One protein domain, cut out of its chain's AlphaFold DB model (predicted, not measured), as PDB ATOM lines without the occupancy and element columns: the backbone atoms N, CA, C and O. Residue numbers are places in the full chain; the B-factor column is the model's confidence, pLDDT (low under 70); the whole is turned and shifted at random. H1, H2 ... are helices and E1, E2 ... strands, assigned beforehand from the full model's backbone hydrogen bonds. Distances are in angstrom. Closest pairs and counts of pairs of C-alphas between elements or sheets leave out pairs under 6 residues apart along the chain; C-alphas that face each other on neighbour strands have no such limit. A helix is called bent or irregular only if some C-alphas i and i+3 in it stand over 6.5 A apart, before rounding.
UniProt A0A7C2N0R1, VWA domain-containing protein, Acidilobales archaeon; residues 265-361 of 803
ATOM      1  N   ASP A 265      20.957   3.275 -14.489       90.56
ATOM      2  CA  ASP A 265      20.052   2.597 -15.399       90.56
ATOM      3  C   ASP A 265      20.211   3.051 -16.869       90.56
ATOM      4  O   ASP A 265      19.983   2.265 -17.789       90.56
ATOM      5  N   ARG A 266      20.634   4.302 -17.124       91.56
ATOM      6  CA  ARG A 266      20.882   4.816 -18.485       91.56
ATOM      7  C   ARG A 266      22.217   4.319 -19.017       91.56
ATOM      8  O   ARG A 266      22.276   3.861 -20.157       91.56
ATOM      9  N   LEU A 267      23.264   4.381 -18.198       91.38
ATOM     10  CA  LEU A 267      24.609   3.932 -18.556       91.38
ATOM     11  C   LEU A 267      24.636   2.420 -18.831       91.38
ATOM     12  O   LEU A 267      25.132   1.987 -19.871       91.38
ATOM     13  N   VAL A 268      24.003   1.621 -17.964       90.81
ATOM     14  CA  VAL A 268      23.884   0.163 -18.135       90.81
ATOM     15  C   VAL A 268      23.101  -0.188 -19.408       90.81
ATOM     16  O   VAL A 268      23.547  -1.032 -20.191       90.81
ATOM     17  N   LYS A 269      21.971   0.487 -19.677       91.06
ATOM     18  CA  LYS A 269      21.188   0.280 -20.912       91.06
ATOM     19  C   LYS A 269      21.945   0.727 -22.166       91.06
ATOM     20  O   LYS A 269      21.848   0.052 -23.187       91.06
ATOM     21  N   CYS A 270      22.731   1.800 -22.087       92.56
ATOM     22  CA  CYS A 270      23.621   2.243 -23.161       92.56
ATOM     23  C   CYS A 270      24.681   1.175 -23.487       92.56
ATOM     24  O   CYS A 270      24.752   0.718 -24.628       92.56
ATOM     25  N   PHE A 271      25.438   0.694 -22.494       94.31
ATOM     26  CA  PHE A 271      26.459  -0.347 -22.687       94.31
ATOM     27  C   PHE A 271      25.874  -1.654 -23.250       94.31
ATOM     28  O   PHE A 271      26.384  -2.190 -24.239       94.31
ATOM     29  N   ALA A 272      24.765  -2.140 -22.682       91.69
ATOM     30  CA  ALA A 272      24.074  -3.330 -23.182       91.69
ATOM     31  C   ALA A 272      23.534  -3.130 -24.613       91.69
ATOM     32  O   ALA A 272      23.664  -4.019 -25.459       91.69
ATOM     33  N   GLY A 273      22.976  -1.952 -24.903       92.50
ATOM     34  CA  GLY A 273      22.461  -1.586 -26.220       92.50
ATOM     35  C   GLY A 273      23.545  -1.540 -27.296       92.50
ATOM     36  O   GLY A 273      23.345  -2.104 -28.370       92.50
ATOM     37  N   VAL A 274      24.713  -0.953 -27.010       94.62
ATOM     38  CA  VAL A 274      25.854  -0.922 -27.947       94.62
ATOM     39  C   VAL A 274      26.326  -2.336 -28.282       94.62
ATOM     40  O   VAL A 274      26.511  -2.660 -29.455       94.62
ATOM     41  N   ILE A 275      26.455  -3.212 -27.278       94.44
ATOM     42  CA  ILE A 275      26.821  -4.618 -27.498       94.44
ATOM     43  C   ILE A 275      25.756  -5.329 -28.343       94.44
ATOM     44  O   ILE A 275      26.115  -6.039 -29.283       94.44
ATOM     45  N   ALA A 276      24.463  -5.113 -28.082       92.06
ATOM     46  CA  ALA A 276      23.382  -5.709 -28.870       92.06
ATOM     47  C   ALA A 276      23.353  -5.209 -30.329       92.06
ATOM     48  O   ALA A 276      23.082  -5.994 -31.243       92.06
ATOM     49  N   VAL A 277      23.661  -3.928 -30.570       94.00
ATOM     50  CA  VAL A 277      23.805  -3.357 -31.921       94.00
ATOM     51  C   VAL A 277      24.979  -4.013 -32.647       94.00
ATOM     52  O   VAL A 277      24.777  -4.624 -33.691       94.00
ATOM     53  N   LEU A 278      26.184  -3.985 -32.068       93.94
ATOM     54  CA  LEU A 278      27.387  -4.572 -32.680       93.94
ATOM     55  C   LEU A 278      27.296  -6.098 -32.853       93.94
ATOM     56  O   LEU A 278      27.936  -6.657 -33.741       93.94
ATOM     57  N   SER A 279      26.493  -6.779 -32.033       90.88
ATOM     58  CA  SER A 279      26.267  -8.227 -32.128       90.88
ATOM     59  C   SER A 279      25.163  -8.622 -33.111       90.88
ATOM     60  O   SER A 279      24.959  -9.817 -33.334       90.88
ATOM     61  N   GLY A 280      24.430  -7.662 -33.687       90.81
ATOM     62  CA  GLY A 280      23.271  -7.931 -34.542       90.81
ATOM     63  C   GLY A 280      22.094  -8.603 -33.821       90.81
ATOM     64  O   GLY A 280      21.289  -9.265 -34.469       90.81
ATOM     65  N   THR A 281      22.008  -8.479 -32.493       90.62
ATOM     66  CA  THR A 281      20.910  -9.011 -31.658       90.62
ATOM     67  C   THR A 281      19.909  -7.930 -31.238       90.62
ATOM     68  O   THR A 281      18.848  -8.233 -30.688       90.62
ATOM     69  N   SER A 282      20.220  -6.661 -31.514       87.94
ATOM     70  CA  SER A 282      19.310  -5.528 -31.354       87.94
ATOM     71  C   SER A 282      18.056  -5.676 -32.221       87.94
ATOM     72  O   SER A 282      18.126  -6.034 -33.395       87.94
ATOM     73  N   ARG A 283      16.891  -5.335 -31.655       80.50
ATOM     74  CA  ARG A 283      15.587  -5.372 -32.346       80.50
ATOM     75  C   ARG A 283      15.342  -4.151 -33.254       80.50
ATOM     76  O   ARG A 283      14.283  -4.049 -33.870       80.50
ATOM     77  N   HIS A 284      16.274  -3.198 -33.317       80.69
ATOM     78  CA  HIS A 284      16.111  -1.955 -34.073       80.69
ATOM     79  C   HIS A 284      16.514  -2.118 -35.545       80.69
ATOM     80  O   HIS A 284      17.599  -2.606 -35.842       80.69
ATOM     81  N   LYS A 285      15.674  -1.644 -36.478       76.56
ATOM     82  CA  LYS A 285      15.909  -1.787 -37.931       76.56
ATOM     83  C   LYS A 285      17.238  -1.180 -38.402       76.56
ATOM     84  O   LYS A 285      17.923  -1.786 -39.213       76.56
ATOM     85  N   GLU A 286      17.621  -0.027 -37.860       79.56
ATOM     86  CA  GLU A 286      18.897   0.646 -38.165       79.56
ATOM     87  C   GLU A 286      20.125  -0.103 -37.620       79.56
ATOM     88  O   GLU A 286      21.220   0.027 -38.159       79.56
ATOM     89  N   ALA A 287      19.963  -0.921 -36.573       89.75
ATOM     90  CA  ALA A 287      21.076  -1.672 -36.000       89.75
ATOM     91  C   ALA A 287      21.580  -2.778 -36.941       89.75
ATOM     92  O   ALA A 287      22.737  -3.176 -36.836       89.75
ATOM     93  N   ALA A 288      20.740  -3.255 -37.868       87.88
ATOM     94  CA  ALA A 288      21.121  -4.262 -38.855       87.88
ATOM     95  C   ALA A 288      22.209  -3.757 -39.820       87.88
ATOM     96  O   ALA A 288      23.114  -4.516 -40.164       87.88
ATOM     97  N   ASP A 289      22.155  -2.478 -40.204       89.75
ATOM     98  CA  ASP A 289      23.167  -1.845 -41.056       89.75
ATOM     99  C   ASP A 289      24.518  -1.766 -40.330       89.75
ATOM    100  O   ASP A 289      25.511  -2.335 -40.787       89.75
ATOM    101  N   ILE A 290      24.528  -1.203 -39.116       91.50
ATOM    102  CA  ILE A 290      25.726  -1.111 -38.267       91.50
ATOM    103  C   ILE A 290      26.322  -2.502 -37.999       91.50
ATOM    104  O   ILE A 290      27.534  -2.677 -38.125       91.50
ATOM    105  N   ALA A 291      25.487  -3.498 -37.685       90.69
ATOM    106  CA  ALA A 291      25.912  -4.878 -37.457       90.69
ATOM    107  C   ALA A 291      26.507  -5.542 -38.710       90.69
ATOM    108  O   ALA A 291      27.407  -6.371 -38.587       90.69
ATOM    109  N   SER A 292      26.040  -5.185 -39.914       89.50
ATOM    110  CA  SER A 292      26.569  -5.734 -41.173       89.50
ATOM    111  C   SER A 292      28.027  -5.329 -41.434       89.50
ATOM    112  O   SER A 292      28.781  -6.082 -42.050       89.50
ATOM    113  N   ARG A 293      28.454  -4.184 -40.882       93.06
ATOM    114  CA  ARG A 293      29.838  -3.688 -40.934       93.06
ATOM    115  C   ARG A 293      30.773  -4.376 -39.934       93.06
ATOM    116  O   ARG A 293      31.976  -4.129 -39.975       93.06
ATOM    117  N   VAL A 294      30.261  -5.228 -39.039       90.19
ATOM    118  CA  VAL A 294      31.035  -5.925 -37.996       90.19
ATOM    119  C   VAL A 294      31.289  -7.379 -38.409       90.19
ATOM    120  O   VAL A 294      30.386  -8.213 -38.421       90.19
ATOM    121  N   THR A 295      32.545  -7.702 -38.720       86.06
ATOM    122  CA  THR A 295      32.978  -9.045 -39.151       86.06
ATOM    123  C   THR A 295      33.287  -9.974 -37.977       86.06
ATOM    124  O   THR A 295      33.090 -11.181 -38.080       86.06
ATOM    125  N   THR A 296      33.731  -9.429 -36.841       87.69
ATOM    126  CA  THR A 296      33.846 -10.150 -35.561       87.69
ATOM    127  C   THR A 296      33.125  -9.358 -34.485       87.69
ATOM    128  O   THR A 296      33.440  -8.189 -34.265       87.69
ATOM    129  N   ARG A 297      32.153 -10.005 -33.839       88.94
ATOM    130  CA  ARG A 297      31.244  -9.409 -32.852       88.94
ATOM    131  C   ARG A 297      31.855  -9.464 -31.444       88.94
ATOM    132  O   ARG A 297      32.567 -10.426 -31.153       88.94
ATOM    133  N   PRO A 298      31.582  -8.478 -30.570       88.56
ATOM    134  CA  PRO A 298      32.132  -8.460 -29.218       88.56
ATOM    135  C   PRO A 298      31.498  -9.546 -28.333       88.56
ATOM    136  O   PRO A 298      30.308  -9.838 -28.448       88.56
ATOM    137  N   GLY A 299      32.286 -10.121 -27.421       83.75
ATOM    138  CA  GLY A 299      31.793 -11.046 -26.399       83.75
ATOM    139  C   GLY A 299      31.138 -10.332 -25.211       83.75
ATOM    140  O   GLY A 299      31.307  -9.128 -25.012       83.75
ATOM    141  N   ALA A 300      30.439 -11.090 -24.360       83.81
ATOM    142  CA  ALA A 300      29.791 -10.553 -23.157       83.81
ATOM    143  C   ALA A 300      30.779  -9.918 -22.154       83.81
ATOM    144  O   ALA A 300      30.389  -9.046 -21.387       83.81
ATOM    145  N   ARG A 301      32.074 -10.275 -22.206       86.94
ATOM    146  CA  ARG A 301      33.140  -9.648 -21.397       86.94
ATOM    147  C   ARG A 301      33.249  -8.135 -21.611       86.94
ATOM    148  O   ARG A 301      33.733  -7.432 -20.728       86.94
ATOM    149  N   ALA A 302      32.771  -7.630 -22.751       89.94
ATOM    150  CA  ALA A 302      32.726  -6.205 -23.041       89.94
ATOM    151  C   ALA A 302      31.915  -5.405 -22.005       89.94
ATOM    152  O   ALA A 302      32.371  -4.336 -21.610       89.94
ATOM    153  N   SER A 303      30.765  -5.902 -21.524       88.25
ATOM    154  CA  SER A 303      29.931  -5.146 -20.572       88.25
ATOM    155  C   SER A 303      30.577  -5.052 -19.191       88.25
ATOM    156  O   SER A 303      30.622  -3.968 -18.615       88.25
ATOM    157  N   ALA A 304      31.133  -6.160 -18.692       88.44
ATOM    158  CA  ALA A 304      31.873  -6.187 -17.434       88.44
ATOM    159  C   ALA A 304      33.065  -5.216 -17.475       88.44
ATOM    160  O   ALA A 304      33.206  -4.380 -16.589       88.44
ATOM    161  N   ALA A 305      33.853  -5.244 -18.554       93.25
ATOM    162  CA  ALA A 305      34.984  -4.337 -18.724       93.25
ATOM    163  C   ALA A 305      34.576  -2.852 -18.795       93.25
ATOM    164  O   ALA A 305      35.228  -2.014 -18.170       93.25
ATOM    165  N   MET A 306      33.484  -2.523 -19.502       95.56
ATOM    166  CA  MET A 306      32.941  -1.158 -19.538       95.56
ATOM    167  C   MET A 306      32.554  -0.675 -18.140       95.56
ATOM    168  O   MET A 306      32.903   0.439 -17.766       95.56
ATOM    169  N   VAL A 307      31.871  -1.516 -17.357       94.94
ATOM    170  CA  VAL A 307      31.459  -1.201 -15.982       94.94
ATOM    171  C   VAL A 307      32.675  -1.021 -15.064       94.94
ATOM    172  O   VAL A 307      32.760  -0.004 -14.372       94.94
ATOM    173  N   SER A 308      33.647  -1.940 -15.096       94.12
ATOM    174  CA  SER A 308      34.861  -1.846 -14.273       94.12
ATOM    175  C   SER A 308      35.700  -0.605 -14.602       94.12
ATOM    176  O   SER A 308      36.220   0.047 -13.690       94.12
ATOM    177  N   TYR A 309      35.818  -0.240 -15.887       96.56
ATOM    178  CA  TYR A 309      36.545   0.962 -16.314       96.56
ATOM    179  C   TYR A 309      35.762   2.245 -16.001       96.56
ATOM    180  O   TYR A 309      36.351   3.199 -15.497       96.56
ATOM    181  N   ALA A 310      34.438   2.256 -16.196       96.50
ATOM    182  CA  ALA A 310      33.570   3.368 -15.803       96.50
ATOM    183  C   ALA A 310      33.682   3.676 -14.301       96.50
ATOM    184  O   ALA A 310      33.813   4.838 -13.919       96.50
ATOM    185  N   ALA A 311      33.701   2.646 -13.449       95.31
ATOM    186  CA  ALA A 311      33.882   2.803 -12.008       95.31
ATOM    187  C   ALA A 311      35.252   3.417 -11.659       95.31
ATOM    188  O   ALA A 311      35.335   4.288 -10.795       95.31
ATOM    189  N   GLY A 312      36.313   3.026 -12.375       95.06
ATOM    190  CA  GLY A 312      37.654   3.603 -12.222       95.06
ATOM    191  C   GLY A 312      37.740   5.069 -12.660       95.06
ATOM    192  O   GLY A 312      38.299   5.895 -11.941       95.06
ATOM    193  N   LEU A 313      37.116   5.437 -13.784       95.19
ATOM    194  CA  LEU A 313      37.040   6.839 -14.212       95.19
ATOM    195  C   LEU A 313      36.183   7.686 -13.252       95.19
ATOM    196  O   LEU A 313      36.574   8.802 -12.911       95.19
ATOM    197  N   SER A 314      35.071   7.149 -12.743       94.38
ATOM    198  CA  SER A 314      34.258   7.823 -11.720       94.38
ATOM    199  C   SER A 314      35.049   8.087 -10.434       94.38
ATOM    200  O   SER A 314      34.947   9.175  -9.869       94.38
ATOM    201  N   LEU A 315      35.892   7.139 -10.009       93.44
ATOM    202  CA  LEU A 315      36.806   7.310  -8.877       93.44
ATOM    203  C   LEU A 315      37.799   8.462  -9.118       93.44
ATOM    204  O   LEU A 315      37.977   9.316  -8.246       93.44
ATOM    205  N   PHE A 316      38.372   8.571 -10.323       92.56
ATOM    206  CA  PHE A 316      39.198   9.721 -10.729       92.56
ATOM    207  C   PHE A 316      38.423  11.047 -10.881       92.56
ATOM    208  O   PHE A 316      39.035  12.083 -11.146       92.56
ATOM    209  N   GLY A 317      37.102  11.047 -10.674       90.38
ATOM    210  CA  GLY A 317      36.256  12.241 -10.689       90.38
ATOM    211  C   GLY A 317      35.695  12.616 -12.062       90.38
ATOM    212  O   GLY A 317      35.284  13.761 -12.234       90.38
ATOM    213  N   TYR A 318      35.674  11.692 -13.029       91.88
ATOM    214  CA  TYR A 318      34.971  11.904 -14.296       91.88
ATOM    215  C   TYR A 318      33.447  11.825 -14.111       91.88
ATOM    216  O   TYR A 318      32.937  10.933 -13.428       91.88
ATOM    217  N   GLU A 319      32.722  12.734 -14.764       89.56
ATOM    218  CA  GLU A 319      31.272  12.630 -14.964       89.56
ATOM    219  C   GLU A 319      30.986  11.798 -16.227       89.56
ATOM    220  O   GLU A 319      31.768  11.808 -17.175       89.56
ATOM    221  N   PHE A 320      29.863  11.073 -16.272       91.31
ATOM    222  CA  PHE A 320      29.483  10.260 -17.438       91.31
ATOM    223  C   PHE A 320      28.793  11.097 -18.525       91.31
ATOM    224  O   PHE A 320      27.616  10.912 -18.835       91.31
ATOM    225  N   ASP A 321      29.545  12.040 -19.088       90.56
ATOM    226  CA  ASP A 321      29.183  12.747 -20.313       90.56
ATOM    227  C   ASP A 321      29.429  11.895 -21.576       90.56
ATOM    228  O   ASP A 321      29.954  10.780 -21.520       90.56
ATOM    229  N   GLU A 322      29.010  12.405 -22.738       88.69
ATOM    230  CA  GLU A 322      29.121  11.690 -24.018       88.69
ATOM    231  C   GLU A 322      30.581  11.372 -24.389       88.69
ATOM    232  O   GLU A 322      30.853  10.286 -24.900       88.69
ATOM    233  N   GLU A 323      31.532  12.258 -24.075       91.50
ATOM    234  CA  GLU A 323      32.961  12.022 -24.319       91.50
ATOM    235  C   GLU A 323      33.496  10.880 -23.442       91.50
ATOM    236  O   GLU A 323      34.144   9.956 -23.944       91.50
ATOM    237  N   THR A 324      33.177  10.890 -22.147       93.31
ATOM    238  CA  THR A 324      33.599   9.858 -21.194       93.31
ATOM    239  C   THR A 324      32.966   8.504 -21.524       93.31
ATOM    240  O   THR A 324      33.657   7.482 -21.508       93.31
ATOM    241  N   VAL A 325      31.683   8.474 -21.900       94.56
ATOM    242  CA  VAL A 325      30.992   7.251 -22.342       94.56
ATOM    243  C   VAL A 325      31.605   6.703 -23.634       94.56
ATOM    244  O   VAL A 325      31.933   5.515 -23.692       94.56
ATOM    245  N   LEU A 326      31.838   7.545 -24.647       94.56
ATOM    246  CA  LEU A 326      32.497   7.131 -25.891       94.56
ATOM    247  C   LEU A 326      33.921   6.622 -25.648       94.56
ATOM    248  O   LEU A 326      34.311   5.610 -26.234       94.56
ATOM    249  N   ARG A 327      34.680   7.257 -24.748       94.25
ATOM    250  CA  ARG A 327      35.998   6.778 -24.314       94.25
ATOM    251  C   ARG A 327      35.906   5.367 -23.724       94.25
ATOM    252  O   ARG A 327      36.639   4.486 -24.171       94.25
ATOM    253  N   ILE A 328      35.006   5.133 -22.764       96.44
ATOM    254  CA  ILE A 328      34.816   3.809 -22.140       96.44
ATOM    255  C   ILE A 328      34.471   2.758 -23.201       96.44
ATOM    256  O   ILE A 328      35.065   1.677 -23.212       96.44
ATOM    257  N   LEU A 329      33.555   3.077 -24.122       96.38
ATOM    258  CA  LEU A 329      33.149   2.186 -25.208       96.38
ATOM    259  C   LEU A 329      34.311   1.856 -26.153       96.38
ATOM    260  O   LEU A 329      34.574   0.679 -26.399       96.38
ATOM    261  N   ILE A 330      35.034   2.863 -26.655       95.25
ATOM    262  CA  ILE A 330      36.156   2.674 -27.588       95.25
ATOM    263  C   ILE A 330      37.245   1.815 -26.947       95.25
ATOM    264  O   ILE A 330      37.641   0.804 -27.536       95.25
ATOM    265  N   SER A 331      37.682   2.157 -25.733       95.69
ATOM    266  CA  SER A 331      38.745   1.417 -25.052       95.69
ATOM    267  C   SER A 331      38.310   0.005 -24.631       95.69
ATOM    268  O   SER A 331      39.154  -0.879 -24.516       95.69
ATOM    269  N   SER A 332      37.010  -0.262 -24.452       96.19
ATOM    270  CA  SER A 332      36.501  -1.607 -24.120       96.19
ATOM    271  C   SER A 332      36.196  -2.483 -25.347       96.19
ATOM    272  O   SER A 332      36.100  -3.704 -25.201       96.19
ATOM    273  N   LEU A 333      36.021  -1.902 -26.543       95.06
ATOM    274  CA  LEU A 333      35.543  -2.611 -27.747       95.06
ATOM    275  C   LEU A 333      36.539  -2.682 -28.911       95.06
ATOM    276  O   LEU A 333      36.469  -3.637 -29.685       95.06
ATOM    277  N   ARG A 334      37.461  -1.719 -29.064       92.06
ATOM    278  CA  ARG A 334      38.391  -1.614 -30.215       92.06
ATOM    279  C   ARG A 334      39.113  -2.923 -30.552       92.06
ATOM    280  O   ARG A 334      39.336  -3.245 -31.720       92.06
ATOM    281  N   HIS A 335      39.530  -3.657 -29.531       91.50
ATOM    282  CA  HIS A 335      40.270  -4.912 -29.645       91.50
ATOM    283  C   HIS A 335      39.349  -6.142 -29.694       91.50
ATOM    284  O   HIS A 335      39.778  -7.196 -30.154       91.50
ATOM    285  N   ARG A 336      38.077  -6.005 -29.296       91.44
ATOM    286  CA  ARG A 336      37.052  -7.065 -29.326       91.44
ATOM    287  C   ARG A 336      36.312  -7.191 -30.657       91.44
ATOM    288  O   ARG A 336      35.733  -8.241 -30.916       91.44
ATOM    289  N   ILE A 337      36.307  -6.144 -31.484       90.50
ATOM    290  CA  ILE A 337      35.619  -6.151 -32.783       90.50
ATOM    291  C   ILE A 337      36.591  -6.157 -33.962       90.50
ATOM    292  O   ILE A 337      37.658  -5.543 -33.917       90.50
ATOM    293  N   HIS A 338      36.175  -6.779 -35.059       88.81
ATOM    294  CA  HIS A 338      36.737  -6.543 -36.390       88.81
ATOM    295  C   HIS A 338      35.621  -6.004 -37.285       88.81
ATOM    296  O   HIS A 338      34.454  -6.359 -37.108       88.81
ATOM    297  N   VAL A 339      35.976  -5.119 -38.213       89.94
ATOM    298  CA  VAL A 339      35.036  -4.426 -39.105       89.94
ATOM    299  C   VAL A 339      35.288  -4.807 -40.565       89.94
ATOM    300  O   VAL A 339      36.274  -5.480 -40.874       89.94
ATOM    301  N   ALA A 340      34.367  -4.443 -41.453       85.81
ATOM    302  CA  ALA A 340      34.488  -4.673 -42.888       85.81
ATOM    303  C   ALA A 340      35.662  -3.872 -43.503       85.81
ATOM    304  O   ALA A 340      36.056  -2.835 -42.962       85.81
ATOM    305  N   PRO A 341      36.244  -4.315 -44.635       78.81
ATOM    306  CA  PRO A 341      37.305  -3.569 -45.310       78.81
ATOM    307  C   PRO A 341      36.864  -2.144 -45.680       78.81
ATOM    308  O   PRO A 341      35.828  -1.964 -46.311       78.81
ATOM    309  N   GLY A 342      37.668  -1.145 -45.305       81.88
ATOM    310  CA  GLY A 342      37.375   0.282 -45.510       81.88
ATOM    311  C   GLY A 342      36.742   0.986 -44.304       81.88
ATOM    312  O   GLY A 342      36.855   2.204 -44.194       81.88
ATOM    313  N   GLU A 343      36.157   0.241 -43.363       87.50
ATOM    314  CA  GLU A 343      35.566   0.794 -42.139       87.50
ATOM    315  C   GLU A 343      36.618   1.091 -41.060       87.50
ATOM    316  O   GLU A 343      37.637   0.404 -40.936       87.50
ATOM    317  N   LYS A 344      36.343   2.091 -40.212       88.94
ATOM    318  CA  LYS A 344      37.148   2.399 -39.018       88.94
ATOM    319  C   LYS A 344      36.430   1.903 -37.769       88.94
ATOM    320  O   LYS A 344      35.278   2.274 -37.544       88.94
ATOM    321  N   LYS A 345      37.112   1.117 -36.927       90.69
ATOM    322  CA  LYS A 345      36.518   0.509 -35.718       90.69
ATOM    323  C   LYS A 345      35.850   1.546 -34.814       90.69
ATOM    324  O   LYS A 345      34.763   1.310 -34.300       90.69
ATOM    325  N   GLU A 346      36.487   2.698 -34.657       91.56
ATOM    326  CA  GLU A 346      36.036   3.798 -33.808       91.56
ATOM    327  C   GLU A 346      34.751   4.423 -34.360       91.56
ATOM    328  O   GLU A 346      33.831   4.674 -33.590       91.56
ATOM    329  N   SER A 347      34.640   4.581 -35.687       92.56
ATOM    330  CA  SER A 347      33.410   5.057 -36.338       92.56
ATOM    331  C   SER A 347      32.256   4.087 -36.097       92.56
ATOM    332  O   SER A 347      31.181   4.503 -35.685       92.56
ATOM    333  N   VAL A 348      32.494   2.780 -36.259       94.19
ATOM    334  CA  VAL A 348      31.458   1.759 -36.038       94.19
ATOM    335  C   VAL A 348      30.994   1.724 -34.572       94.19
ATOM    336  O   VAL A 348      29.809   1.519 -34.311       94.19
ATOM    337  N   ILE A 349      31.892   1.984 -33.612       94.88
ATOM    338  CA  ILE A 349      31.555   2.112 -32.183       94.88
ATOM    339  C   ILE A 349      30.758   3.400 -31.907       94.88
ATOM    340  O   ILE A 349      29.776   3.345 -31.168       94.88
ATOM    341  N   VAL A 350      31.129   4.534 -32.516       95.06
ATOM    342  CA  VAL A 350      30.395   5.811 -32.404       95.06
ATOM    343  C   VAL A 350      28.983   5.699 -32.987       95.06
ATOM    344  O   VAL A 350      28.022   6.119 -32.345       95.06
ATOM    345  N   ASP A 351      28.825   5.061 -34.148       93.31
ATOM    346  CA  ASP A 351      27.515   4.844 -34.771       93.31
ATOM    347  C   ASP A 351      26.634   3.922 -33.908       93.31
ATOM    348  O   ASP A 351      25.443   4.179 -33.714       93.31
ATOM    349  N   ALA A 352      27.220   2.869 -33.321       94.00
ATOM    350  CA  ALA A 352      26.520   1.993 -32.381       94.00
ATOM    351  C   ALA A 352      26.112   2.725 -31.088       94.00
ATOM    352  O   ALA A 352      24.998   2.517 -30.601       94.00
ATOM    353  N   HIS A 353      26.969   3.612 -30.566       94.38
ATOM    354  CA  HIS A 353      26.650   4.511 -29.453       94.38
ATOM    355  C   HIS A 353      25.475   5.437 -29.792       94.38
ATOM    356  O   HIS A 353      24.508   5.486 -29.033       94.38
ATOM    357  N   GLY A 354      25.497   6.102 -30.952       90.88
ATOM    358  CA  GLY A 354      24.384   6.938 -31.412       90.88
ATOM    359  C   GLY A 354      23.072   6.151 -31.510       90.88
ATOM    360  O   GLY A 354      22.046   6.569 -30.976       90.88
ATOM    361  N   CYS A 355      23.119   4.955 -32.107       90.25
ATOM    362  CA  CYS A 355      21.952   4.087 -32.280       90.25
ATOM    363  C   CYS A 355      21.333   3.617 -30.948       90.25
ATOM    364  O   CYS A 355      20.104   3.543 -30.840       90.25
ATOM    365  N   ALA A 356      22.163   3.295 -29.949       89.69
ATOM    366  CA  ALA A 356      21.730   2.748 -28.662       89.69
ATOM    367  C   ALA A 356      21.439   3.827 -27.601       89.69
ATOM    368  O   ALA A 356      20.375   3.831 -26.978       89.69
ATOM    369  N   CYS A 357      22.373   4.751 -27.385       84.81
ATOM    370  CA  CYS A 357      22.427   5.572 -26.176       84.81
ATOM    371  C   CYS A 357      21.600   6.866 -26.290       84.81
ATOM    372  O   CYS A 357      20.924   7.252 -25.331       84.81
ATOM    373  N   GLN A 358      21.512   7.470 -27.483       71.12
ATOM    374  CA  GLN A 358      20.623   8.621 -27.733       71.12
ATOM    375  C   GLN A 358      19.125   8.240 -27.670       71.12
ATOM    376  O   GLN A 358      18.248   9.088 -27.473       71.12
ATOM    377  N   ARG A 359      18.810   6.941 -27.773       60.66
ATOM    378  CA  ARG A 359      17.456   6.398 -27.572       60.66
ATOM    379  C   ARG A 359      17.128   6.148 -26.099       60.66
ATOM    380  O   ARG A 359      15.998   6.386 -25.680       60.66
ATOM    381  N   THR A 360      18.108   5.763 -25.281       54.75
ATOM    382  CA  THR A 360      17.904   5.622 -23.825       54.75
ATOM    383  C   THR A 360      17.662   6.953 -23.107       54.75
ATOM    384  O   THR A 360      16.971   6.981 -22.091       54.75
ATOM    385  N   SER A 361      18.159   8.074 -23.641       49.50
ATOM    386  CA  SER A 361      17.926   9.417 -23.090       49.50
ATOM    387  C   SER A 361      16.587  10.045 -23.509       49.50
ATOM    388  O   SER A 361      16.070  10.897 -22.785       49.50
TER     389      SER A 361
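AT A GLANCE: This is residues 265 to 361 of the 803 residues of the protein "VWA domain-containing protein" of Acidilobales archaeon (UniProt A0A7C2N0R1). This is a compact cluster of crossed helices: H1 and H5 pack on each other over many residues, and the helical hairpin of H3 and H4 covers them, H3 on H1 and H4 on H5. The short helix H2 packs on the end of H1 and on part of H5 at one end of the longest axis, where the small strand E1 is also paired with residues 338 to 339 of the long H4 to H5 link. The printed part has 97 residues with five named helices and one named strand, in the order H1, H2, E1, H3, H4, H5, and the class is mostly helix. The whole is compact, with a radius of gyration of the C-alphas of 12.5 A, and the C-alphas span 37 by 26 by 21 A along their three main axes.

HOW THE PARTS SIT: H1, residues 265 to 278, and H5, residues 345 to 361, are both the hub, each touching three other helices. H1 and H5 touch, with 23 pairs of C-alphas within 8 A; the closest C-alphas, those of Cys 270 and Cys 357, are 4.6 A apart, and the two run opposite ways at a steep tilt of 43 degrees. H2, residues 287 to 292, touches H1 at residues 277 to 278 alone, with the closest C-alphas, those of Leu 278 and Ala 291, 5.0 A apart; they run the same way at a steep tilt of 39 degrees. H2 also touches residues 348 to 355 of H5, at a shallow tilt of 13 degrees, opposite ways; their closest C-alphas, those of Ile 290 and Ala 352, are 6.7 A apart. E1, residues 294 to 296, pairs with no named strand, but makes a short antiparallel pairing with residues 338 to 339. H3, residues 301 to 315, touches H1 with residues 302 to 307 alone; the closest C-alphas, those of Phe 271 and Ser 303, are 6.3 A apart, and the two run opposite ways at a steep tilt of 37 degrees, only just past shallow. H4, residues 322 to 333, forms a helical hairpin with H3 at a steep tilt of 42 degrees, and the closest C-alphas, those of Met 306 and Ser 332, are 5.8 A apart. H4 touches residues 346 to 353 of H5, opposite ways at a steep tilt of 51 degrees, with the closest C-alphas, those of Ile 330 and Glu 346, 6.3 A apart. H1 and H4 are close but not clearly touching, with the C-alphas of Phe 271 and Leu 329 at 7.6 A. H3 and H5 are apart, and so are H2 and H3. In H1, H2, H3 and H4 every O i to N i+4 pair is within hydrogen-bond range; in H5 it is 11 of 13.

IN THESE COORDINATES: H1 begins at C-alpha 265, at (20.052, 2.597, -15.399), and is 20.1 A from first to last C-alpha. H2 is 8.6 A long and E1 5.6 A. H3 is 21.4 A long and begins at C-alpha 301, at (33.140, -9.648, -21.397). H4 is 16.1 A long. H5, 24.2 A long, ends at C-alpha 361, at (17.926, 9.417, -23.090); it has a kink of 26 degrees near residue 355 and is only just irregular, with C-alphas 355 and 358 at 6.6 A.

THE WHOLE: The two C-alphas farthest apart are those of Gly 317 and Pro 341, at 38.1 A. The printed part has no cut. The link from H4 to H5, with 11 residues, is long; those from H2 to E1 and from E1 to H3 are tight. The mean pLDDT of the printed part is 89.6, and residues 359 to 361, which belong to H5, are under 70.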